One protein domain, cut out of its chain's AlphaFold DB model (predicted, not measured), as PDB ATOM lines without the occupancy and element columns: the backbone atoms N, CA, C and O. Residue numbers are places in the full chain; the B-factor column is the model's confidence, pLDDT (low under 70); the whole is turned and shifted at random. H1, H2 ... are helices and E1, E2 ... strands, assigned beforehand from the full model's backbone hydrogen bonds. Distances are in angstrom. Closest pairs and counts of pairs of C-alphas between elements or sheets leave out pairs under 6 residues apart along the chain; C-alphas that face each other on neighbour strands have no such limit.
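AT A GLANCE: This is residues 5 to 193 of the 330 residues of an uncharacterized protein of Actinobacteria bacterium (UniProt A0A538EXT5). Two antiparallel sheets stand face to face as a sandwich, with H1 and H2 over the outward face of the larger, twisted sheet and H4 over the outward face of the smaller one. The short helix H3 sits by the last residues of H4. The printed part has 189 residues, with four named helices and nine named strands in the order E1 E2 H1 H2 E3 E4 E5 E6 E7 E8 H3 H4 E9; the sheets run E1 - E2 - E3 - E4 - E7 and E6 - E5 - E8 - E9. The class is mixed, helices and strands. The whole is compact, with a radius of gyration of the C-alphas of 16.3 A, and flat, spanning 49 by 44 by 24 A.

IN THESE COORDINATES: E1, residues 5 to 12, begins at C-alpha 5 (411.872, 242.767, 218.079) and is 22.3 A long; E2, residues 15 to 23, is 26.2 A. H1 is residues 28 to 44, 24.1 A, and H2 residues 51 to 64, 20.1 A. E3, residues 72 to 82, spans 32.2 A, and E4, residues 85 to 93, 25.9 A. E5 is residues 99 to 101, E6 107 to 109, E7 127 to 133, E8 137 to 141 and H3 143 to 148. H4, residues 162 to 177, is 22.8 A long, and E9, residues 187 to 191, ends at C-alpha 191 (396.194, 233.586, 209.550).

HOW THE PARTS SIT: In the larger sheet E1 and E2 form a hairpin, with N 7 and O 19 at 2.9 A. N 18 and O 77 are 2.8 A apart between E2 and E3, N 78 and O 89 2.8 A between E3 and E4, and N 88 and O 130 2.8 A between E4 and E7. H1 and H2 are on the same face, at heights of 9.2 A and 9.5 A over the sheet. They touch at a steep tilt of 45 degrees, opposite ways, the closest C-alphas being those of Thr 40 and Leu 58, 6.4 A. In the smaller sheet N 100 and O 108 are 2.8 A apart between E5 and E6, N 101 and O 137 2.8 A between E5 and E8, and N 138 and O 190 2.7 A between E8 and E9. The facing parts of the sheets are 9.5 A centre to centre. H4 is on the smaller sheet, over E8 and E9, at a height of 10.6 A. With residues 173 to 177 alone it touches H3, closest at the C-alphas of Ala 148 and Ser 177, 5.7 A. In H1, H2, H3 and H4 every O i to N i+4 pair is within hydrogen-bond range.

THE WHOLE: The two C-alphas farthest apart, those of Thr 67 and Arg 158, are 49.1 A apart. The printed part has no cut. The links E6 to E7 and H3 to H4 are long. The mean pLDDT of the printed part is 81.9; 44 residues are under 70, among them residues 145 to 167 and 176 to 183.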
ATOM      1  N   PHE A   5     412.971 242.911 217.142       88.06
ATOM      2  CA  PHE A   5     411.872 242.767 218.079       88.06
ATOM      3  C   PHE A   5     410.577 242.400 217.382       88.06
ATOM      4  O   PHE A   5     410.294 242.810 216.262       88.06
ATOM      5  N   TYR A   6     409.739 241.691 218.122       90.44
ATOM      6  CA  TYR A   6     408.338 241.509 217.801       90.44
ATOM      7  C   TYR A   6     407.512 241.552 219.086       90.44
ATOM      8  O   TYR A   6     408.035 241.334 220.187       90.44
ATOM      9  N   ASP A   7     406.229 241.872 218.956       89.62
ATOM     10  CA  ASP A   7     405.271 241.836 220.057       89.62
ATOM     11  C   ASP A   7     403.842 241.642 219.531       89.62
ATOM     12  O   ASP A   7     403.484 242.148 218.465       89.62
ATOM     13  N   VAL A   8     403.026 240.917 220.295       92.25
ATOM     14  CA  VAL A   8     401.611 240.659 220.011       92.25
ATOM     15  C   VAL A   8     400.833 240.801 221.313       92.25
ATOM     16  O   VAL A   8     401.089 240.083 222.280       92.25
ATOM     17  N   PHE A   9     399.890 241.741 221.369       89.94
ATOM     18  CA  PHE A   9     399.158 242.029 222.604       89.94
ATOM     19  C   PHE A   9     397.720 242.505 222.353       89.94
ATOM     20  O   PHE A   9     397.452 243.152 221.339       89.94
ATOM     21  N   PRO A  10     396.776 242.203 223.264       89.19
ATOM     22  CA  PRO A  10     395.387 242.625 223.121       89.19
ATOM     23  C   PRO A  10     395.243 244.137 223.346       89.19
ATOM     24  O   PRO A  10     395.891 244.706 224.226       89.19
ATOM     25  N   ILE A  11     394.367 244.782 222.569       90.75
ATOM     26  CA  ILE A  11     394.104 246.238 222.634       90.75
ATOM     27  C   ILE A  11     392.607 246.579 222.738       90.75
ATOM     28  O   ILE A  11     392.198 247.732 222.609       90.75
ATOM     29  N   GLY A  12     391.775 245.564 222.960       83.69
ATOM     30  CA  GLY A  12     390.333 245.666 223.156       83.69
ATOM     31  C   GLY A  12     389.637 244.351 222.817       83.69
ATOM     32  O   GLY A  12     390.290 243.366 222.469       83.69
ATOM     33  N   ASP A  13     388.307 244.348 222.875       78.31
ATOM     34  CA  ASP A  13     387.509 243.165 222.545       78.31
ATOM     35  C   ASP A  13     387.737 242.760 221.084       78.31
ATOM     36  O   ASP A  13     387.479 243.544 220.172       78.31
ATOM     37  N   ARG A  14     388.246 241.539 220.869       79.69
ATOM     38  CA  ARG A  14     388.554 240.956 219.544       79.69
ATOM     39  C   ARG A  14     389.575 241.748 218.709       79.69
ATOM     40  O   ARG A  14     389.644 241.555 217.493       79.69
ATOM     41  N   ARG A  15     390.382 242.610 219.343       89.94
ATOM     42  CA  ARG A  15     391.411 243.421 218.675       89.94
ATOM     43  C   ARG A  15     392.790 243.194 219.271       89.94
ATOM     44  O   ARG A  15     392.972 243.248 220.488       89.94
ATOM     45  N   TRP A  16     393.769 243.015 218.398       93.38
ATOM     46  CA  TRP A  16     395.160 242.760 218.750       93.38
ATOM     47  C   TRP A  16     396.075 243.752 218.045       93.38
ATOM     48  O   TRP A  16     395.859 244.086 216.884       93.38
ATOM     49  N   ALA A  17     397.101 244.214 218.747       95.50
ATOM     50  CA  ALA A  17     398.234 244.880 218.136       95.50
ATOM     51  C   ALA A  17     399.329 243.860 217.847       95.50
ATOM     52  O   ALA A  17     399.599 242.968 218.654       95.50
ATOM     53  N   VAL A  18     399.960 244.037 216.698       95.69
ATOM     54  CA  VAL A  18     401.082 243.249 216.216       95.69
ATOM     55  C   VAL A  18     402.168 244.217 215.781       95.69
ATOM     56  O   VAL A  18     401.903 245.179 215.060       95.69
ATOM     57  N   THR A  19     403.398 243.976 216.209       95.62
ATOM     58  CA  THR A  19     404.550 244.748 215.755       95.62
ATOM     59  C   THR A  19     405.745 243.845 215.535       95.62
ATOM     60  O   THR A  19     405.931 242.860 216.247       95.62
ATOM     61  N   ILE A  20     406.534 244.194 214.529       94.81
ATOM     62  CA  ILE A  20     407.838 243.612 214.236       94.81
ATOM     63  C   ILE A  20     408.749 244.740 213.771       94.81
ATOM     64  O   ILE A  20     408.270 245.719 213.191       94.81
ATOM     65  N   GLY A  21     410.040 244.637 214.021       92.44
ATOM     66  CA  GLY A  21     410.988 245.631 213.563       92.44
ATOM     67  C   GLY A  21     412.412 245.256 213.902       92.44
ATOM     68  O   GLY A  21     412.655 244.295 214.629       92.44
ATOM     69  N   ASP A  22     413.326 246.068 213.393       90.12
ATOM     70  CA  ASP A  22     414.746 245.972 213.694       90.12
ATOM     71  C   ASP A  22     415.305 247.352 214.054       90.12
ATOM     72  O   ASP A  22     414.916 248.392 213.508       90.12
ATOM     73  N   VAL A  23     416.199 247.351 215.030       89.19
ATOM     74  CA  VAL A  23     416.896 248.508 215.562       89.19
ATOM     75  C   VAL A  23     418.323 248.511 215.035       89.19
ATOM     76  O   VAL A  23     419.066 247.552 215.214       89.19
ATOM     77  N   CYS A  24     418.756 249.649 214.493       84.56
ATOM     78  CA  CYS A  24     420.127 249.792 214.026       84.56
ATOM     79  C   CYS A  24     421.143 249.650 215.175       84.56
ATOM     80  O   CYS A  24     421.067 250.346 216.192       84.56
ATOM     81  N   GLY A  25     422.147 248.799 214.959       78.62
ATOM     82  CA  GLY A  25     423.286 248.606 215.856       78.62
ATOM     83  C   GLY A  25     423.234 247.291 216.636       78.62
ATOM     84  O   GLY A  25     422.329 246.480 216.490       78.62
ATOM     85  N   LYS A  26     424.252 247.045 217.468       75.62
ATOM     86  CA  LYS A  26     424.352 245.844 218.318       75.62
ATOM     87  C   LYS A  26     424.835 246.240 219.713       75.62
ATOM     88  O   LYS A  26     425.520 247.246 219.880       75.62
ATOM     89  N   GLY A  27     424.523 245.422 220.718       80.12
ATOM     90  CA  GLY A  27     424.994 245.627 222.092       80.12
ATOM     91  C   GLY A  27     423.999 246.370 222.999       80.12
ATOM     92  O   GLY A  27     422.804 246.394 222.706       80.12
ATOM     93  N   PRO A  28     424.461 246.913 224.141       82.06
ATOM     94  CA  PRO A  28     423.588 247.490 225.169       82.06
ATOM     95  C   PRO A  28     422.699 248.634 224.669       82.06
ATOM     96  O   PRO A  28     421.541 248.717 225.071       82.06
ATOM     97  N   ASP A  29     423.215 249.469 223.768       81.31
ATOM     98  CA  ASP A  29     422.493 250.640 223.265       81.31
ATOM     99  C   ASP A  29     421.356 250.252 222.315       81.31
ATOM    100  O   ASP A  29     420.253 250.793 222.416       81.31
ATOM    101  N   ALA A  30     421.587 249.253 221.452       81.12
ATOM    102  CA  ALA A  30     420.540 248.662 220.619       81.12
ATOM    103  C   ALA A  30     419.441 248.060 221.502       81.12
ATOM    104  O   ALA A  30     418.275 248.399 221.344       81.12
ATOM    105  N   ALA A  31     419.814 247.285 222.527       83.38
ATOM    106  CA  ALA A  31     418.853 246.708 223.465       83.38
ATOM    107  C   ALA A  31     418.027 247.775 224.216       83.38
ATOM    108  O   ALA A  31     416.832 247.572 224.456       83.38
ATOM    109  N   ALA A  32     418.639 248.910 224.571       86.06
ATOM    110  CA  ALA A  32     417.942 250.037 225.187       86.06
ATOM    111  C   ALA A  32     416.921 250.667 224.229       86.06
ATOM    112  O   ALA A  32     415.778 250.904 224.632       86.06
ATOM    113  N   LEU A  33     417.284 250.871 222.956       87.56
ATOM    114  CA  LEU A  33     416.343 251.364 221.951       87.56
ATOM    115  C   LEU A  33     415.228 250.344 221.680       87.56
ATOM    116  O   LEU A  33     414.059 250.719 221.656       87.56
ATOM    117  N   THR A  34     415.535 249.051 221.583       88.25
ATOM    118  CA  THR A  34     414.524 247.994 221.440       88.25
ATOM    119  C   THR A  34     413.526 248.003 222.607       88.25
ATOM    120  O   THR A  34     412.325 247.782 222.415       88.25
ATOM    121  N   ALA A  35     413.989 248.271 223.833       88.69
ATOM    122  CA  ALA A  35     413.114 248.440 224.990       88.69
ATOM    123  C   ALA A  35     412.254 249.710 224.873       88.69
ATOM    124  O   ALA A  35     411.037 249.629 225.058       88.69
ATOM    125  N   LEU A  36     412.853 250.855 224.520       90.44
ATOM    126  CA  LEU A  36     412.131 252.111 224.287       90.44
ATOM    127  C   LEU A  36     411.014 251.916 223.256       90.44
ATOM    128  O   LEU A  36     409.876 252.301 223.519       90.44
ATOM    129  N   VAL A  37     411.320 251.282 222.122       92.06
ATOM    130  CA  VAL A  37     410.363 251.021 221.041       92.06
ATOM    131  C   VAL A  37     409.196 250.173 221.544       92.06
ATOM    132  O   VAL A  37     408.047 250.614 221.468       92.06
ATOM    133  N   ARG A  38     409.466 248.999 222.132       90.38
ATOM    134  CA  ARG A  38     408.414 248.086 222.617       90.38
ATOM    135  C   ARG A  38     407.499 248.734 223.653       90.38
ATOM    136  O   ARG A  38     406.275 248.638 223.544       90.38
ATOM    137  N   TYR A  39     408.065 249.423 224.643       91.44
ATOM    138  CA  TYR A  39     407.259 250.057 225.688       91.44
ATOM    139  C   TYR A  39     406.519 251.302 225.193       91.44
ATOM    140  O   TYR A  39     405.386 251.529 225.616       91.44
ATOM    141  N   THR A  40     407.102 252.068 224.266       94.75
ATOM    142  CA  THR A  40     406.423 253.215 223.646       94.75
ATOM    143  C   THR A  40     405.222 252.756 222.836       94.75
ATOM    144  O   THR A  40     404.138 253.305 223.014       94.75
ATOM    145  N   LEU A  41     405.379 251.721 222.004       95.00
ATOM    146  CA  LEU A  41     404.272 251.148 221.239       95.00
ATOM    147  C   LEU A  41     403.147 250.707 222.177       95.00
ATOM    148  O   LEU A  41     402.025 251.183 222.043       95.00
ATOM    149  N   ARG A  42     403.453 249.913 223.210       92.25
ATOM    150  CA  ARG A  42     402.453 249.498 224.210       92.25
ATOM    151  C   ARG A  42     401.747 250.675 224.884       92.25
ATOM    152  O   ARG A  42     400.531 250.631 225.050       92.25
ATOM    153  N   ALA A  43     402.481 251.716 225.273       93.19
ATOM    154  CA  ALA A  43     401.918 252.880 225.954       93.19
ATOM    155  C   ALA A  43     401.026 253.728 225.033       93.19
ATOM    156  O   ALA A  43     399.920 254.114 225.414       93.19
ATOM    157  N   VAL A  44     401.486 253.999 223.811       95.06
ATOM    158  CA  VAL A  44     400.742 254.784 222.818       95.06
ATOM    159  C   VAL A  44     399.465 254.055 222.403       95.06
ATOM    160  O   VAL A  44     398.403 254.676 222.308       95.06
ATOM    161  N   THR A  45     399.534 252.732 222.235       94.31
ATOM    162  CA  THR A  45     398.389 251.927 221.798       94.31
ATOM    163  C   THR A  45     397.242 251.874 222.812       94.31
ATOM    164  O   THR A  45     396.122 251.523 222.450       94.31
ATOM    165  N   MET A  46     397.460 252.306 224.059       89.81
ATOM    166  CA  MET A  46     396.372 252.477 225.031       89.81
ATOM    167  C   MET A  46     395.356 253.558 224.619       89.81
ATOM    168  O   MET A  46     394.225 253.527 225.093       89.81
ATOM    169  N   HIS A  47     395.746 254.512 223.765       91.38
ATOM    170  CA  HIS A  47     394.915 255.673 223.415       91.38
ATOM    171  C   HIS A  47     394.798 255.929 221.906       91.38
ATOM    172  O   HIS A  47     393.899 256.648 221.479       91.38
ATOM    173  N   GLU A  48     395.695 255.368 221.096       95.69
ATOM    174  CA  GLU A  48     395.706 255.518 219.642       95.69
ATOM    175  C   GLU A  48     395.814 254.142 218.981       95.69
ATOM    176  O   GLU A  48     396.655 253.325 219.343       95.69
ATOM    177  N   HIS A  49     394.969 253.879 217.991       93.50
ATOM    178  CA  HIS A  49     394.912 252.585 217.303       93.50
ATOM    179  C   HIS A  49     395.173 252.708 215.802       93.50
ATOM    180  O   HIS A  49     395.246 251.701 215.103       93.50
ATOM    181  N   ARG A  50     395.305 253.928 215.276       95.56
ATOM    182  CA  ARG A  50     395.638 254.161 213.871       95.56
ATOM    183  C   ARG A  50     397.124 253.867 213.643       95.56
ATOM    184  O   ARG A  50     397.951 254.591 214.209       95.56
ATOM    185  N   PRO A  51     397.488 252.856 212.832       96.62
ATOM    186  CA  PRO A  51     398.877 252.416 212.712       96.62
ATOM    187  C   PRO A  51     399.863 253.526 212.339       96.62
ATOM    188  O   PRO A  51     400.926 253.650 212.943       96.62
ATOM    189  N   GLU A  52     399.480 254.403 211.413       95.56
ATOM    190  CA  GLU A  52     400.301 255.529 210.976       95.56
ATOM    191  C   GLU A  52     400.548 256.550 212.096       95.56
ATOM    192  O   GLU A  52     401.615 257.157 212.165       95.56
ATOM    193  N   ARG A  53     399.577 256.736 213.000       96.38
ATOM    194  CA  ARG A  53     399.704 257.653 214.141       96.38
ATOM    195  C   ARG A  53     400.513 257.037 215.271       96.38
ATOM    196  O   ARG A  53     401.314 257.747 215.870       96.38
ATOM    197  N   VAL A  54     400.355 255.737 215.518       97.12
ATOM    198  CA  VAL A  54     401.185 255.000 216.479       97.12
ATOM    199  C   VAL A  54     402.658 255.082 216.077       97.12
ATOM    200  O   VAL A  54     403.492 255.476 216.891       97.12
ATOM    201  N   LEU A  55     402.976 254.805 214.809       96.69
ATOM    202  CA  LEU A  55     404.348 254.907 214.308       96.69
ATOM    203  C   LEU A  55     404.872 256.351 214.289       96.69
ATOM    204  O   LEU A  55     406.049 256.565 214.570       96.69
ATOM    205  N   ALA A  56     404.025 257.352 214.031       95.50
ATOM    206  CA  ALA A  56     404.429 258.756 214.130       95.50
ATOM    207  C   ALA A  56     404.809 259.146 215.570       95.50
ATOM    208  O   ALA A  56     405.819 259.808 215.785       95.50
ATOM    209  N   LEU A  57     404.041 258.695 216.566       95.69
ATOM    210  CA  LEU A  57     404.344 258.940 217.980       95.69
ATOM    211  C   LEU A  57     405.602 258.193 218.436       95.69
ATOM    212  O   LEU A  57     406.387 258.735 219.213       95.69
ATOM    213  N   LEU A  58     405.831 256.982 217.918       95.12
ATOM    214  CA  LEU A  58     407.092 256.271 218.118       95.12
ATOM    215  C   LEU A  58     408.274 257.052 217.521       95.12
ATOM    216  O   LEU A  58     409.277 257.248 218.202       95.12
ATOM    217  N   ASN A  59     408.142 257.541 216.285       94.62
ATOM    218  CA  ASN A  59     409.158 258.363 215.627       94.62
ATOM    219  C   ASN A  59     409.510 259.602 216.466       94.62
ATOM    220  O   ASN A  59     410.681 259.883 216.705       94.62
ATOM    221  N   GLU A  60     408.495 260.306 216.979       93.44
ATOM    222  CA  GLU A  60     408.685 261.445 217.883       93.44
ATOM    223  C   GLU A  60     409.422 261.058 219.172       93.44
ATOM    224  O   GLU A  60     410.277 261.815 219.633       93.44
ATOM    225  N   ALA A  61     409.107 259.904 219.767       92.50
ATOM    226  CA  ALA A  61     409.764 259.437 220.985       92.50
ATOM    227  C   ALA A  61     411.257 259.152 220.752       92.50
ATOM    228  O   ALA A  61     412.090 259.623 221.524       92.50
ATOM    229  N   ILE A  62     411.597 258.467 219.655       91.31
ATOM    230  CA  ILE A  62     412.989 258.184 219.272       91.31
ATOM    231  C   ILE A  62     413.748 259.494 219.014       91.31
ATOM    232  O   ILE A  62     414.840 259.699 219.539       91.31
ATOM    233  N   LEU A  63     413.140 260.436 218.283       90.25
ATOM    234  CA  LEU A  63     413.736 261.745 217.988       90.25
ATOM    235  C   LEU A  63     413.900 262.649 219.218       90.25
ATOM    236  O   LEU A  63     414.639 263.630 219.146       90.25
ATOM    237  N   ARG A  64     413.203 262.383 220.327       86.88
ATOM    238  CA  ARG A  64     413.396 263.110 221.593       86.88
ATOM    239  C   ARG A  64     414.508 262.503 222.438       86.88
ATOM    240  O   ARG A  64     415.185 263.244 223.143       86.88
ATOM    241  N   ASP A  65     414.738 261.202 222.320       79.12
ATOM    242  CA  ASP A  65     415.802 260.471 223.013       79.12
ATOM    243  C   ASP A  65     417.178 260.643 222.321       79.12
ATOM    244  O   ASP A  65     418.007 259.749 222.352       79.12
ATOM    245  N   ARG A  66     417.437 261.779 221.652       61.69
ATOM    246  CA  ARG A  66     418.554 262.074 220.714       61.69
ATOM    247  C   ARG A  66     419.984 262.057 221.307       61.69
ATOM    248  O   ARG A  66     420.766 262.977 221.068       61.69
ATOM    249  N   THR A  67     420.373 261.047 222.078       58.88
ATOM    250  CA  THR A  67     421.772 260.900 222.515       58.88
ATOM    251  C   THR A  67     422.678 260.314 221.437       58.88
ATOM    252  O   THR A  67     423.861 260.623 221.449       58.88
ATOM    253  N   ASP A  68     422.140 259.570 220.467       62.16
ATOM    254  CA  ASP A  68     422.900 258.876 219.419       62.16
ATOM    255  C   ASP A  68     422.012 258.768 218.166       62.16
ATOM    256  O   ASP A  68     420.801 258.635 218.350       62.16
ATOM    257  N   ASP A  69     422.568 258.836 216.941       69.69
ATOM    258  CA  ASP A  69     421.902 258.769 215.611       69.69
ATOM    259  C   ASP A  69     421.113 257.454 215.375       69.69
ATOM    260  O   ASP A  69     421.348 256.689 214.438       69.69
ATOM    261  N   ARG A  70     420.190 257.153 216.281       79.50
ATOM    262  CA  ARG A  70     419.500 255.882 216.446       79.50
ATOM    263  C   ARG A  70     418.208 255.902 215.658       79.50
ATOM    264  O   ARG A  70     417.403 256.826 215.759       79.50
ATOM    265  N   PHE A  71     418.005 254.839 214.901       89.50
ATOM    266  CA  PHE A  71     416.833 254.648 214.073       89.50
ATOM    267  C   PHE A  71     416.416 253.184 214.092       89.50
ATOM    268  O   PHE A  71     417.204 252.296 214.429       89.50
ATOM    269  N   CYS A  72     415.166 252.936 213.732       91.94
ATOM    270  CA  CYS A  72     414.650 251.588 213.581       91.94
ATOM    271  C   CYS A  72     413.728 251.495 212.370       91.94
ATOM    272  O   CYS A  72     413.096 252.475 211.958       91.94
ATOM    273  N   SER A  73     413.629 250.289 211.833       93.44
ATOM    274  CA  SER A  73     412.539 249.893 210.962       93.44
ATOM    275  C   SER A  73     411.438 249.247 211.810       93.44
ATOM    276  O   SER A  73     411.730 248.566 212.792       93.44
ATOM    277  N   ALA A  74     410.163 249.479 211.487       95.19
ATOM    278  CA  ALA A  74     409.064 248.793 212.171       95.19
ATOM    279  C   ALA A  74     407.808 248.652 211.305       95.19
ATOM    280  O   ALA A  74     407.456 249.560 210.555       95.19
ATOM    281  N   ILE A  75     407.081 247.551 211.481       96.81
ATOM    282  CA  ILE A  75     405.664 247.428 211.146       96.81
ATOM    283  C   ILE A  75     404.857 247.541 212.436       96.81
ATOM    284  O   ILE A  75     405.198 246.951 213.465       96.81
ATOM    285  N   PHE A  76     403.742 248.260 212.360       97.38
ATOM    286  CA  PHE A  76     402.685 248.178 213.357       97.38
ATOM    287  C   PHE A  76     401.374 247.839 212.660       97.38
ATOM    288  O   PHE A  76     401.017 248.466 211.659       97.38
ATOM    289  N   ALA A  77     400.664 246.853 213.191       97.25
ATOM    290  CA  ALA A  77     399.402 246.375 212.667       97.25
ATOM    291  C   ALA A  77     398.365 246.243 213.785       97.25
ATOM    292  O   ALA A  77     398.667 245.806 214.894       97.25
ATOM    293  N   VAL A  78     397.125 246.600 213.467       96.69
ATOM    294  CA  VAL A  78     395.942 246.292 214.267       96.69
ATOM    295  C   VAL A  78     395.147 245.228 213.539       96.69
ATOM    296  O   VAL A  78     394.799 245.394 212.370       96.69
ATOM    297  N   VAL A  79     394.869 244.145 214.248       94.81
ATOM    298  CA  VAL A  79     394.150 242.973 213.764       94.81
ATOM    299  C   VAL A  79     392.810 242.923 214.476       94.81
ATOM    300  O   VAL A  79     392.762 242.905 215.705       94.81
ATOM    301  N   GLU A  80     391.729 242.897 213.710       91.25
ATOM    302  CA  GLU A  80     390.361 242.788 214.212       91.25
ATOM    303  C   GLU A  80     389.733 241.523 213.612       91.25
ATOM    304  O   GLU A  80     389.750 241.340 212.394       91.25
ATOM    305  N   GLY A  81     389.240 240.618 214.462       81.06
ATOM    306  CA  GLY A  81     388.712 239.324 214.017       81.06
ATOM    307  C   GLY A  81     387.188 239.256 213.982       81.06
ATOM    308  O   GLY A  81     386.533 239.401 215.020       81.06
ATOM    309  N   GLU A  82     386.629 238.913 212.822       68.69
ATOM    310  CA  GLU A  82     385.191 238.726 212.583       68.69
ATOM    311  C   GLU A  82     384.958 237.355 211.920       68.69
ATOM    312  O   GLU A  82     385.444 237.109 210.826       68.69
ATOM    313  N   HIS A  83     384.269 236.447 212.625       62.00
ATOM    314  CA  HIS A  83     383.848 235.083 212.226       62.00
ATOM    315  C   HIS A  83     384.486 234.503 210.944       62.00
ATOM    316  O   HIS A  83     383.895 234.556 209.870       62.00
ATOM    317  N   GLY A  84     385.680 233.909 211.056       66.56
ATOM    318  CA  GLY A  84     386.353 233.276 209.911       66.56
ATOM    319  C   GLY A  84     387.015 234.257 208.933       66.56
ATOM    320  O   GLY A  84     387.322 233.879 207.806       66.56
ATOM    321  N   SER A  85     387.250 235.500 209.354       77.25
ATOM    322  CA  SER A  85     388.051 236.497 208.642       77.25
ATOM    323  C   SER A  85     388.838 237.379 209.620       77.25
ATOM    324  O   SER A  85     388.473 237.527 210.794       77.25
ATOM    325  N   LEU A  86     389.945 237.954 209.147       87.75
ATOM    326  CA  LEU A  86     390.712 238.959 209.881       87.75
ATOM    327  C   LEU A  86     390.844 240.220 209.030       87.75
ATOM    328  O   LEU A  86     391.391 240.174 207.926       87.75
ATOM    329  N   ARG A  87     390.444 241.359 209.598       92.19
ATOM    330  CA  ARG A  87     390.762 242.677 209.057       92.19
ATOM    331  C   ARG A  87     392.051 243.169 209.693       92.19
ATOM    332  O   ARG A  87     392.127 243.354 210.907       92.19
ATOM    333  N   VAL A  88     393.059 243.429 208.872       95.56
ATOM    334  CA  VAL A  88     394.361 243.935 209.311       95.56
ATOM    335  C   VAL A  88     394.555 245.348 208.781       95.56
ATOM    336  O   VAL A  88     394.526 245.576 207.577       95.56
ATOM    337  N   LYS A  89     394.780 246.317 209.669       96.88
ATOM    338  CA  LYS A  89     395.248 247.661 209.303       96.88
ATOM    339  C   LYS A  89     396.705 247.781 209.699       96.88
ATOM    340  O   LYS A  89     396.999 247.636 210.881       96.88
ATOM    341  N   LEU A  90     397.601 248.077 208.764       96.69
ATOM    342  CA  LEU A  90     399.031 248.175 209.056       96.69
ATOM    343  C   LEU A  90     399.681 249.406 208.438       96.69
ATOM    344  O   LEU A  90     399.222 249.908 207.415       96.69
ATOM    345  N   ALA A  91     400.769 249.858 209.054       96.69
ATOM    346  CA  ALA A  91     401.674 250.863 208.510       96.69
ATOM    347  C   ALA A  91     403.127 250.386 208.639       96.69
ATOM    348  O   ALA A  91     403.468 249.675 209.588       96.69
ATOM    349  N   SER A  92     403.975 250.807 207.695       96.19
ATOM    350  CA  SER A  92     405.419 250.545 207.705       96.19
ATOM    351  C   SER A  92     406.214 251.821 207.954       96.19
ATOM    352  O   SER A  92     405.995 252.838 207.300       96.19
ATOM    353  N   GLY A  93     407.164 251.742 208.881       94.56
ATOM    354  CA  GLY A  93     408.238 252.701 209.120       94.56
ATOM    355  C   GLY A  93     409.556 252.204 208.532       94.56
ATOM    356  O   GLY A  93     410.510 251.984 209.269       94.56
ATOM    357  N   GLY A  94     409.593 251.951 207.221       91.19
ATOM    358  CA  GLY A  94     410.804 251.528 206.503       91.19
ATOM    359  C   GLY A  94     411.196 250.058 206.672       91.19
ATOM    360  O   GLY A  94     412.286 249.685 206.260       91.19
ATOM    361  N   HIS A  95     410.327 249.236 207.258       92.94
ATOM    362  CA  HIS A  95     410.534 247.790 207.390       92.94
ATOM    363  C   HIS A  95     410.113 247.047 206.113       92.94
ATOM    364  O   HIS A  95     409.196 247.539 205.429       92.94
ATOM    365  N   PRO A  96     410.713 245.875 205.804       90.25
ATOM    366  CA  PRO A  96     410.219 244.989 204.757       90.25
ATOM    367  C   PRO A  96     408.710 244.757 204.866       90.25
ATOM    368  O   PRO A  96     408.147 244.644 205.958       90.25
ATOM    369  N   LEU A  97     408.035 244.751 203.715       92.19
ATOM    370  CA  LEU A  97     406.586 244.599 203.689       92.19
ATOM    371  C   LEU A  97     406.206 243.152 204.015       92.19
ATOM    372  O   LEU A  97     406.764 242.236 203.402       92.19
ATOM    373  N   PRO A  98     405.227 242.937 204.911       92.81
ATOM    374  CA  PRO A  98     404.643 241.620 205.120       92.81
ATOM    375  C   PRO A  98     404.132 241.013 203.809       92.81
ATOM    376  O   PRO A  98     403.806 241.737 202.868       92.81
ATOM    377  N   LEU A  99     404.014 239.691 203.754       91.00
ATOM    378  CA  LEU A  99     403.459 238.974 202.606       91.00
ATOM    379  C   LEU A  99     402.091 238.394 202.954       91.00
ATOM    380  O   LEU A  99     401.964 237.642 203.920       91.00
ATOM    381  N   VAL A 100     401.077 238.701 202.148       90.00
ATOM    382  CA  VAL A 100     399.818 237.956 202.138       90.00
ATOM    383  C   VAL A 100     400.023 236.699 201.306       90.00
ATOM    384  O   VAL A 100     400.395 236.774 200.137       90.00
ATOM    385  N   ILE A 101     399.753 235.551 201.908       86.19
ATOM    386  CA  ILE A 101     399.742 234.241 201.271       86.19
ATOM    387  C   ILE A 101     398.275 233.846 201.171       86.19
ATOM    388  O   ILE A 101     397.629 233.566 202.180       86.19
ATOM    389  N   ARG A 102     397.728 233.892 199.961       82.81
ATOM    390  CA  ARG A 102     396.331 233.558 199.697       82.81
ATOM    391  C   ARG A 102     396.124 232.050 199.743       82.81
ATOM    392  O   ARG A 102     397.013 231.293 199.353       82.81
ATOM    393  N   GLY A 103     394.919 231.623 200.111       71.62
ATOM    394  CA  GLY A 103     394.538 230.206 200.101       71.62
ATOM    395  C   GLY A 103     394.665 229.525 198.726       71.62
ATOM    396  O   GLY A 103     394.763 228.305 198.650       71.62
ATOM    397  N   ASP A 104     394.718 230.293 197.631       68.12
ATOM    398  CA  ASP A 104     394.965 229.783 196.274       68.12
ATOM    399  C   ASP A 104     396.450 229.772 195.859       68.12
ATOM    400  O   ASP A 104     396.780 229.505 194.700       68.12
ATOM    401  N   GLY A 105     397.352 230.067 196.799       68.69
ATOM    402  CA  GLY A 105     398.798 230.052 196.606       68.69
ATOM    403  C   GLY A 105     399.382 231.330 196.001       68.69
ATOM    404  O   GLY A 105     400.582 231.364 195.727       68.69
ATOM    405  N   ARG A 106     398.585 232.385 195.769       79.56
ATOM    406  CA  ARG A 106     399.130 233.705 195.407       79.56
ATOM    407  C   ARG A 106     399.853 234.335 196.598       79.56
ATOM    408  O   ARG A 106     399.344 234.307 197.713       79.56
ATOM    409  N   VAL A 107     401.005 234.952 196.343       83.06
ATOM    410  CA  VAL A 107     401.781 235.698 197.342       83.06
ATOM    411  C   VAL A 107     401.894 237.152 196.894       83.06
ATOM    412  O   VAL A 107     402.305 237.416 195.763       83.06
ATOM    413  N   GLU A 108     401.513 238.091 197.754       87.19
ATOM    414  CA  GLU A 108     401.524 239.527 197.452       87.19
ATOM    415  C   GLU A 108     402.004 240.362 198.650       87.19
ATOM    416  O   GLU A 108     401.718 240.007 199.793       87.19
ATOM    417  N   PRO A 109     402.744 241.464 198.431       90.44
ATOM    418  CA  PRO A 109     403.145 242.353 199.516       90.44
ATOM    419  C   PRO A 109     401.930 243.059 200.128       90.44
ATOM    420  O   PRO A 109     401.016 243.477 199.418       90.44
ATOM    421  N   ALA A 110     401.951 243.222 201.447       90.25
ATOM    422  CA  ALA A 110     400.888 243.823 202.237       90.25
ATOM    423  C   ALA A 110     401.337 245.191 202.771       90.25
ATOM    424  O   ALA A 110     402.213 245.274 203.633       90.25
ATOM    425  N   GLY A 111     400.724 246.274 202.288       88.75
ATOM    426  CA  GLY A 111     401.048 247.629 202.721       88.75
ATOM    427  C   GLY A 111     401.892 248.441 201.746       88.75
ATOM    428  O   GLY A 111     402.213 248.043 200.625       88.75
ATOM    429  N   ARG A 112     402.288 249.625 202.220       88.19
ATOM    430  CA  ARG A 112     403.139 250.569 201.491       88.19
ATOM    431  C   ARG A 112     404.417 250.806 202.260       88.19
ATOM    432  O   ARG A 112     404.380 250.971 203.478       88.19
ATOM    433  N   GLY A 113     405.532 250.870 201.536       83.56
ATOM    434  CA  GLY A 113     406.809 251.247 202.127       83.56
ATOM    435  C   GLY A 113     406.728 252.629 202.782       83.56
ATOM    436  O   GLY A 113     406.039 253.525 202.286       83.56
ATOM    437  N   GLY A 114     407.444 252.787 203.889       82.38
ATOM    438  CA  GLY A 114     407.619 254.060 204.586       82.38
ATOM    439  C   GLY A 114     409.092 254.420 204.737       82.38
ATOM    440  O   GLY A 114     409.972 253.713 204.252       82.38
ATOM    441  N   LEU A 115     409.359 255.533 205.415       88.06
ATOM    442  CA  LEU A 115     410.717 255.914 205.809       88.06
ATOM    443  C   LEU A 115     411.054 255.334 207.187       88.06
ATOM    444  O   LEU A 115     410.161 255.169 208.017       88.06
ATOM    445  N   LEU A 116     412.343 255.066 207.418       91.31
ATOM    446  CA  LEU A 116     412.867 254.646 208.720       91.31
ATOM    447  C   LEU A 116     412.500 255.654 209.816       91.31
ATOM    448  O   LEU A 116     412.491 256.869 209.592       91.31
ATOM    449  N   LEU A 117     412.228 255.132 211.009       92.56
ATOM    450  CA  LEU A 117     411.852 255.916 212.182       92.56
ATOM    451  C   LEU A 117     413.108 256.380 212.922       92.56
ATOM    452  O   LEU A 117     414.070 255.630 213.029       92.56
ATOM    453  N   GLY A 118     413.100 257.596 213.461       91.00
ATOM    454  CA  GLY A 118     414.226 258.196 214.185       91.00
ATOM    455  C   GLY A 118     415.161 259.054 213.327       91.00
ATOM    456  O   GLY A 118     416.024 259.725 213.878       91.00
ATOM    457  N   LEU A 119     414.970 259.098 212.001       88.44
ATOM    458  CA  LEU A 119     415.812 259.892 211.086       88.44
ATOM    459  C   LEU A 119     415.174 261.211 210.632       88.44
ATOM    460  O   LEU A 119     415.876 262.206 210.447       88.44
ATOM    461  N   TRP A 120     413.852 261.236 210.447       88.25
ATOM    462  CA  TRP A 120     413.133 262.400 209.923       88.25
ATOM    463  C   TRP A 120     411.917 262.723 210.781       88.25
ATOM    464  O   TRP A 120     411.142 261.831 211.113       88.25
ATOM    465  N   GLU A 121     411.714 264.003 211.093       84.00
ATOM    466  CA  GLU A 121     410.527 264.477 211.823       84.00
ATOM    467  C   GLU A 121     409.239 264.199 211.031       84.00
ATOM    468  O   GLU A 121     408.292 263.630 211.572       84.00
ATOM    469  N   ASP A 122     409.256 264.466 209.721       82.19
ATOM    470  CA  ASP A 122     408.127 264.250 208.808       82.19
ATOM    471  C   ASP A 122     408.202 262.887 208.092       82.19
ATOM    472  O   ASP A 122     408.149 262.795 206.858       82.19
ATOM    473  N   ALA A 123     408.352 261.801 208.857       82.06
ATOM    474  CA  ALA A 123     408.310 260.450 208.302       82.06
ATOM    475  C   ALA A 123     406.961 260.202 207.596       82.06
ATOM    476  O   ALA A 123     405.887 260.297 208.195       82.06
ATOM    477  N   LYS A 124     407.002 259.886 206.295       83.81
ATOM    478  CA  LYS A 124     405.796 259.598 205.506       83.81
ATOM    479  C   LYS A 124     405.294 258.197 205.835       83.81
ATOM    480  O   LYS A 124     405.866 257.212 205.374       83.81
ATOM    481  N   LEU A 125     404.218 258.141 206.609       90.75
ATOM    482  CA  LEU A 125     403.576 256.912 207.063       90.75
ATOM    483  C   LEU A 125     402.163 256.841 206.488       90.75
ATOM    484  O   LEU A 125     401.429 257.831 206.486       90.75
ATOM    485  N   ALA A 126     401.783 255.669 205.991       91.00
ATOM    486  CA  ALA A 126     400.460 255.420 205.440       91.00
ATOM    487  C   ALA A 126     399.934 254.085 205.953       91.00
ATOM    488  O   ALA A 126     400.676 253.105 206.008       91.00
ATOM    489  N   THR A 127     398.649 254.068 206.298       94.69
ATOM    490  CA  THR A 127     397.954 252.844 206.685       94.69
ATOM    491  C   THR A 127     397.310 252.199 205.476       94.69
ATOM    492  O   THR A 127     396.655 252.866 204.673       94.69
ATOM    493  N   GLU A 128     397.460 250.887 205.390       94.62
ATOM    494  CA  GLU A 128     396.775 250.029 204.439       94.62
ATOM    495  C   GLU A 128     395.883 249.036 205.180       94.62
ATOM    496  O   GLU A 128     396.210 248.606 206.287       94.62
ATOM    497  N   ALA A 129     394.744 248.706 204.576       94.56
ATOM    498  CA  ALA A 129     393.823 247.701 205.082       94.56
ATOM    499  C   ALA A 129     393.907 246.451 204.205       94.56
ATOM    500  O   ALA A 129     393.822 246.544 202.981       94.56
ATOM    501  N   ILE A 130     394.055 245.301 204.848       93.44
ATOM    502  CA  ILE A 130     394.146 243.979 204.241       93.44
ATOM    503  C   ILE A 130     393.051 243.121 204.861       93.44
ATOM    504  O   ILE A 130     392.897 243.083 206.080       93.44
ATOM    505  N   GLU A 131     392.303 242.429 204.011       91.12
ATOM    506  CA  GLU A 131     391.327 241.425 204.427       91.12
ATOM    507  C   GLU A 131     391.937 240.039 204.206       91.12
ATOM    508  O   GLU A 131     392.434 239.739 203.109       91.12
ATOM    509  N   LEU A 132     391.919 239.220 205.255       87.31
ATOM    510  CA  LEU A 132     392.323 237.819 205.221       87.31
ATOM    511  C   LEU A 132     391.074 236.952 205.357       87.31
ATOM    512  O   LEU A 132     390.327 237.078 206.331       87.31
ATOM    513  N   SER A 133     390.880 236.067 204.388       82.75
ATOM    514  CA  SER A 133     389.821 235.058 204.395       82.75
ATOM    515  C   SER A 133     390.329 233.739 204.973       82.75
ATOM    516  O   SER A 133     391.529 233.544 205.150       82.75
ATOM    517  N   ALA A 134     389.418 232.804 205.238       76.12
ATOM    518  CA  ALA A 134     389.749 231.424 205.585       76.12
ATOM    519  C   ALA A 134     390.806 230.826 204.633       76.12
ATOM    520  O   ALA A 134     390.630 230.837 203.416       76.12
ATOM    521  N   GLY A 135     391.907 230.316 205.195       73.00
ATOM    522  CA  GLY A 135     393.039 229.776 204.432       73.00
ATOM    523  C   GLY A 135     394.096 230.806 204.022       73.00
ATOM    524  O   GLY A 135     395.186 230.400 203.622       73.00
ATOM    525  N   ASP A 136     393.830 232.107 204.168       83.38
ATOM    526  CA  ASP A 136     394.842 233.145 203.980       83.38
ATOM    527  C   ASP A 136     395.754 233.257 205.213       83.38
ATOM    528  O   ASP A 136     395.336 233.106 206.371       83.38
ATOM    529  N   ALA A 137     397.010 233.613 204.961       87.31
ATOM    530  CA  ALA A 137     397.993 233.960 205.975       87.31
ATOM    531  C   ALA A 137     398.672 235.298 205.658       87.31
ATOM    532  O   ALA A 137     398.775 235.714 204.508       87.31
ATOM    533  N   LEU A 138     399.156 235.969 206.695       91.12
ATOM    534  CA  LEU A 138     399.967 237.174 206.631       91.12
ATOM    535  C   LEU A 138     401.277 236.908 207.371       91.12
ATOM    536  O   LEU A 138     401.283 236.679 208.582       91.12
ATOM    537  N   LEU A 139     402.376 236.923 206.625       90.69
ATOM    538  CA  LEU A 139     403.726 236.659 207.100       90.69
ATOM    539  C   LEU A 139     404.481 237.975 207.294       90.69
ATOM    540  O   LEU A 139     404.719 238.706 206.335       90.69
ATOM    541  N   PHE A 140     404.900 238.239 208.523       91.75
ATOM    542  CA  PHE A 140     405.840 239.293 208.878       91.75
ATOM    543  C   PHE A 140     407.221 238.675 209.085       91.75
ATOM    544  O   PHE A 140     407.331 237.565 209.612       91.75
ATOM    545  N   TYR A 141     408.263 239.394 208.690       88.75
ATOM    546  CA  TYR A 141     409.640 238.925 208.777       88.75
ATOM    547  C   TYR A 141     410.607 240.103 208.905       88.75
ATOM    548  O   TYR A 141     410.307 241.181 208.392       88.75
ATOM    549  N   THR A 142     411.745 239.891 209.565       87.44
ATOM    550  CA  THR A 142     412.862 240.850 209.595       87.44
ATOM    551  C   THR A 142     413.765 240.697 208.368       87.44
ATOM    552  O   THR A 142     413.681 239.720 207.620       87.44
ATOM    553  N   ASP A 143     414.604 241.697 208.114       77.81
ATOM    554  CA  ASP A 143     415.460 241.788 206.926       77.81
ATOM    555  C   ASP A 143     416.517 240.680 206.823       77.81
ATOM    556  O   ASP A 143     416.880 240.313 205.703       77.81
ATOM    557  N   GLY A 144     416.895 240.039 207.934       71.81
ATOM    558  CA  GLY A 144     417.693 238.808 207.929       71.81
ATOM    559  C   GLY A 144     417.115 237.703 207.024       71.81
ATOM    560  O   GLY A 144     417.859 236.888 206.479       71.81
ATOM    561  N   VAL A 145     415.798 237.710 206.781       69.25
ATOM    562  CA  VAL A 145     415.135 236.813 205.819       69.25
ATOM    563  C   VAL A 145     415.360 237.255 204.373       69.25
ATOM    564  O   VAL A 145     415.630 236.404 203.530       69.25
ATOM    565  N   THR A 146     415.267 238.556 204.078       66.06
ATOM    566  CA  THR A 146     415.493 239.100 202.724       66.06
ATOM    567  C   THR A 146     416.955 239.090 202.296       66.06
ATOM    568  O   THR A 146     417.258 238.980 201.109       66.06
ATOM    569  N   ASP A 147     417.861 239.202 203.261       67.06
ATOM    570  CA  ASP A 147     419.303 239.180 203.030       67.06
ATOM    571  C   ASP A 147     419.814 237.763 202.770       67.06
ATOM    572  O   ASP A 147     420.782 237.576 202.025       67.06
ATOM    573  N   ALA A 148     419.149 236.766 203.358       58.34
ATOM    574  CA  ALA A 148     419.367 235.369 203.028       58.34
ATOM    575  C   ALA A 148     418.700 235.008 201.694       58.34
ATOM    576  O   ALA A 148     419.344 234.384 200.863       58.34
ATOM    577  N   LEU A 149     417.441 235.411 201.480       65.88
ATOM    578  CA  LEU A 149     416.544 234.850 200.467       65.88
ATOM    579  C   LEU A 149     415.523 235.860 199.922       65.88
ATOM    580  O   LEU A 149     415.206 236.850 200.552       65.88
ATOM    581  N   ALA A 150     414.849 235.527 198.816       64.75
ATOM    582  CA  ALA A 150     413.585 236.178 198.440       64.75
ATOM    583  C   ALA A 150     412.382 235.321 198.908       64.75
ATOM    584  O   ALA A 150     412.068 234.333 198.228       64.75
ATOM    585  N   PRO A 151     411.720 235.628 200.045       59.38
ATOM    586  CA  PRO A 151     410.691 234.768 200.645       59.38
ATOM    587  C   PRO A 151     409.516 234.455 199.706       59.38
ATOM    588  O   PRO A 151     409.012 233.330 199.691       59.38
ATOM    589  N   GLU A 152     409.145 235.387 198.829       60.97
ATOM    590  CA  GLU A 152     408.117 235.203 197.802       60.97
ATOM    591  C   GLU A 152     408.457 234.128 196.753       60.97
ATOM    592  O   GLU A 152     407.568 233.635 196.064       60.97
ATOM    593  N   ARG A 153     409.734 233.743 196.619       59.34
ATOM    594  CA  ARG A 153     410.190 232.704 195.677       59.34
ATOM    595  C   ARG A 153     410.217 231.306 196.297       59.34
ATOM    596  O   ARG A 153     410.348 230.331 195.560       59.34
ATOM    597  N   ILE A 154     410.115 231.211 197.624       57.84
ATOM    598  CA  ILE A 154     410.232 229.964 198.401       57.84
ATOM    599  C   ILE A 154     408.858 229.388 198.726       57.84
ATOM    600  O   ILE A 154     408.682 228.168 198.763       57.84
ATOM    601  N   ILE A 155     407.894 230.268 198.994       59.56
ATOM    602  CA  ILE A 155     406.534 229.883 199.355       59.56
ATOM    603  C   ILE A 155     405.862 229.330 198.090       59.56
ATOM    604  O   ILE A 155     405.428 230.075 197.214       59.56
ATOM    605  N   ASP A 156     405.836 228.001 197.965       53.03
ATOM    606  CA  ASP A 156     405.171 227.306 196.866       53.03
ATOM    607  C   ASP A 156     403.660 227.139 197.115       53.03
ATOM    608  O   ASP A 156     403.178 227.128 198.251       53.03
ATOM    609  N   GLN A 157     402.918 226.978 196.013       46.56
ATOM    610  CA  GLN A 157     401.452 226.897 195.928       46.56
ATOM    611  C   GLN A 157     400.808 225.741 196.722       46.56
ATOM    612  O   GLN A 157     399.594 225.568 196.650       46.56
ATOM    613  N   ARG A 158     401.582 224.895 197.420       42.72
ATOM    614  CA  ARG A 158     401.092 223.658 198.052       42.72
ATOM    615  C   ARG A 158     401.213 223.637 199.576       42.72
ATOM    616  O   ARG A 158     401.043 222.570 200.162       42.72
ATOM    617  N   THR A 159     401.521 224.756 200.230       45.72
ATOM    618  CA  THR A 159     401.800 224.735 201.677       45.72
ATOM    619  C   THR A 159     400.524 224.705 202.532       45.72
ATOM    620  O   THR A 159     399.574 225.443 202.299       45.72
ATOM    621  N   LEU A 160     400.547 223.800 203.520       56.91
ATOM    622  CA  LEU A 160     399.417 223.081 204.129       56.91
ATOM    623  C   LEU A 160     399.008 223.540 205.546       56.91
ATOM    624  O   LEU A 160     398.086 222.961 206.110       56.91
ATOM    625  N   SER A 161     399.654 224.540 206.153       59.88
ATOM    626  CA  SER A 161     399.240 225.143 207.439       59.88
ATOM    627  C   SER A 161     400.107 226.365 207.787       59.88
ATOM    628  O   SER A 161     401.195 226.531 207.234       59.88
ATOM    629  N   LYS A 162     399.676 227.209 208.743       63.78
ATOM    630  CA  LYS A 162     400.451 228.379 209.227       63.78
ATOM    631  C   LYS A 162     401.835 227.989 209.767       63.78
ATOM    632  O   LYS A 162     402.816 228.675 209.501       63.78
ATOM    633  N   LEU A 163     401.907 226.871 210.494       59.44
ATOM    634  CA  LEU A 163     403.159 226.338 211.036       59.44
ATOM    635  C   LEU A 163     404.092 225.868 209.913       59.44
ATOM    636  O   LEU A 163     405.275 226.185 209.928       59.44
ATOM    637  N   ALA A 164     403.546 225.206 208.888       64.25
ATOM    638  CA  ALA A 164     404.324 224.780 207.730       64.25
ATOM    639  C   ALA A 164     404.895 225.968 206.936       64.25
ATOM    640  O   ALA A 164     405.994 225.860 206.395       64.25
ATOM    641  N   ILE A 165     404.185 227.103 206.882       67.50
ATOM    642  CA  ILE A 165     404.705 228.345 206.286       67.50
ATOM    643  C   ILE A 165     405.934 228.827 207.066       67.50
ATOM    644  O   ILE A 165     406.983 229.039 206.460       67.50
ATOM    645  N   ALA A 166     405.825 228.958 208.393       67.62
ATOM    646  CA  ALA A 166     406.930 229.410 209.240       67.62
ATOM    647  C   ALA A 166     408.153 228.482 209.128       67.62
ATOM    648  O   ALA A 166     409.245 228.949 208.812       67.62
ATOM    649  N   GLU A 167     407.956 227.170 209.283       68.06
ATOM    650  CA  GLU A 167     409.029 226.171 209.195       68.06
ATOM    651  C   GLU A 167     409.709 226.146 207.821       68.06
ATOM    652  O   GLU A 167     410.908 225.887 207.720       68.06
ATOM    653  N   ARG A 168     408.959 226.376 206.736       71.69
ATOM    654  CA  ARG A 168     409.519 226.350 205.379       71.69
ATOM    655  C   ARG A 168     410.351 227.589 205.085       71.69
ATOM    656  O   ARG A 168     411.403 227.450 204.466       71.69
ATOM    657  N   VAL A 169     409.907 228.759 205.546       69.50
ATOM    658  CA  VAL A 169     410.690 229.998 205.451       69.50
ATOM    659  C   VAL A 169     411.948 229.883 206.309       69.50
ATOM    660  O   VAL A 169     413.038 230.109 205.799       69.50
ATOM    661  N   GLU A 170     411.824 229.436 207.560       71.44
ATOM    662  CA  GLU A 170     412.966 229.218 208.453       71.44
ATOM    663  C   GLU A 170     413.984 228.244 207.846       71.44
ATOM    664  O   GLU A 170     415.170 228.556 207.754       71.44
ATOM    665  N   ARG A 171     413.526 227.084 207.359       71.88
ATOM    666  CA  ARG A 171     414.407 226.075 206.758       71.88
ATOM    667  C   ARG A 171     415.118 226.596 205.517       71.88
ATOM    668  O   ARG A 171     416.310 226.362 205.376       71.88
ATOM    669  N   ALA A 172     414.415 227.314 204.645       70.31
ATOM    670  CA  ALA A 172     415.034 227.892 203.460       70.31
ATOM    671  C   ALA A 172     416.098 228.938 203.828       70.31
ATOM    672  O   ALA A 172     417.176 228.939 203.240       70.31
ATOM    673  N   VAL A 173     415.832 229.765 204.845       68.12
ATOM    674  CA  VAL A 173     416.804 230.735 205.366       68.12
ATOM    675  C   VAL A 173     418.037 230.047 205.948       68.12
ATOM    676  O   VAL A 173     419.154 230.470 205.649       68.12
ATOM    677  N   ILE A 174     417.871 228.960 206.705       69.75
ATOM    678  CA  ILE A 174     418.990 228.154 207.224       69.75
ATOM    679  C   ILE A 174     419.803 227.530 206.079       69.75
ATOM    680  O   ILE A 174     421.033 227.589 206.097       69.75
ATOM    681  N   ASP A 175     419.128 226.956 205.082       70.62
ATOM    682  CA  ASP A 175     419.770 226.251 203.969       70.62
ATOM    683  C   ASP A 175     420.639 227.189 203.104       70.62
ATOM    684  O   ASP A 175     421.710 226.776 202.653       70.62
ATOM    685  N   GLU A 176     420.238 228.449 202.895       68.00
ATOM    686  CA  GLU A 176     421.050 229.419 202.135       68.00
ATOM    687  C   GLU A 176     422.055 230.213 202.978       68.00
ATOM    688  O   GLU A 176     423.119 230.568 202.466       68.00
ATOM    689  N   SER A 177     421.776 230.473 204.260       61.50
ATOM    690  CA  SER A 177     422.683 231.249 205.126       61.50
ATOM    691  C   SER A 177     424.002 230.519 205.420       61.50
ATOM    692  O   SER A 177     424.993 231.144 205.803       61.50
ATOM    693  N   GLY A 178     424.051 229.199 205.210       58.50
ATOM    694  CA  GLY A 178     425.209 228.375 205.546       58.50
ATOM    695  C   GLY A 178     425.366 228.179 207.065       58.50
ATOM    696  O   GLY A 178     424.440 228.433 207.828       58.50
ATOM    697  N   PRO A 179     426.527 227.691 207.544       53.56
ATOM    698  CA  PRO A 179     426.694 227.247 208.933       53.56
ATOM    699  C   PRO A 179     426.658 228.356 210.004       53.56
ATOM    700  O   PRO A 179     426.625 228.023 211.187       53.56
ATOM    701  N   GLU A 180     426.656 229.640 209.630       54.00
ATOM    702  CA  GLU A 180     426.533 230.768 210.564       54.00
ATOM    703  C   GLU A 180     425.532 231.810 210.021       54.00
ATOM    704  O   GLU A 180     425.808 232.420 208.983       54.00
ATOM    705  N   PRO A 181     424.390 232.047 210.700       54.97
ATOM    706  CA  PRO A 181     423.466 233.127 210.356       54.97
ATOM    707  C   PRO A 181     424.167 234.489 210.434       54.97
ATOM    708  O   PRO A 181     424.897 234.758 211.391       54.97
ATOM    709  N   ARG A 182     423.962 235.349 209.429       57.19
ATOM    710  CA  ARG A 182     424.604 236.676 209.374       57.19
ATOM    711  C   ARG A 182     423.942 237.710 210.288       57.19
ATOM    712  O   ARG A 182     424.667 238.520 210.865       57.19
ATOM    713  N   ASP A 183     422.626 237.629 210.459       64.81
ATOM    714  CA  ASP A 183     421.829 238.501 211.326       64.81
ATOM    715  C   ASP A 183     420.702 237.728 212.028       64.81
ATOM    716  O   ASP A 183     420.490 236.537 211.773       64.81
ATOM    717  N   ASP A 184     420.048 238.393 212.980       71.69
ATOM    718  CA  ASP A 184     418.903 237.845 213.702       71.69
ATOM    719  C   ASP A 184     417.700 237.695 212.746       71.69
ATOM    720  O   ASP A 184     417.549 238.438 211.777       71.69
ATOM    721  N   ILE A 185     416.883 236.662 212.972       74.94
ATOM    722  CA  ILE A 185     415.709 236.354 212.148       74.94
ATOM    723  C   ILE A 185     414.499 236.253 213.066       74.94
ATOM    724  O   ILE A 185     414.461 235.417 213.973       74.94
ATOM    725  N   ALA A 186     413.477 237.055 212.785       80.31
ATOM    726  CA  ALA A 186     412.163 236.938 213.392       80.31
ATOM    727  C   ALA A 186     411.108 236.688 212.310       80.31
ATOM    728  O   ALA A 186     411.064 237.374 211.292       80.31
ATOM    729  N   LEU A 187     410.235 235.709 212.556       83.94
ATOM    730  CA  LEU A 187     409.091 235.366 211.715       83.94
ATOM    731  C   LEU A 187     407.820 235.417 212.563       83.94
ATOM    732  O   LEU A 187     407.771 234.847 213.652       83.94
ATOM    733  N   LEU A 188     406.772 236.057 212.049       84.19
ATOM    734  CA  LEU A 188     405.447 236.040 212.664       84.19
ATOM    735  C   LEU A 188     404.392 235.743 211.600       84.19
ATOM    736  O   LEU A 188     404.288 236.454 210.605       84.19
ATOM    737  N   VAL A 189     403.585 234.708 211.828       86.25
ATOM    738  CA  VAL A 189     402.508 234.303 210.915       86.25
ATOM    739  C   VAL A 189     401.163 234.542 211.585       86.25
ATOM    740  O   VAL A 189     400.833 233.912 212.590       86.25
ATOM    741  N   LEU A 190     400.366 235.434 211.005       85.00
ATOM    742  CA  LEU A 190     398.940 235.546 211.290       85.00
ATOM    743  C   LEU A 190     398.175 234.770 210.227       85.00
ATOM    744  O   LEU A 190     398.576 234.741 209.072       85.00
ATOM    745  N   GLY A 191     397.047 234.172 210.572       77.62
ATOM    746  CA  GLY A 191     396.194 233.586 209.550       77.62
ATOM    747  C   GLY A 191     394.819 233.274 210.077       77.62
ATOM    748  O   GLY A 191     394.628 233.095 211.285       77.62
ATOM    749  N   VAL A 192     393.881 233.161 209.151       70.12
ATOM    750  CA  VAL A 192     392.570 232.594 209.425       70.12
ATOM    751  C   VAL A 192     392.688 231.108 209.147       70.12
ATOM    752  O   VAL A 192     393.078 230.708 208.050       70.12
ATOM    753  N   GLU A 193     392.394 230.273 210.139       62.03
ATOM    754  CA  GLU A 193     392.281 228.846 209.852       62.03
ATOM    755  C   GLU A 193     391.188 228.637 208.810       62.03
ATOM    756  O   GLU A 193     390.048 229.069 208.985       62.03
TER     757      GLU A 193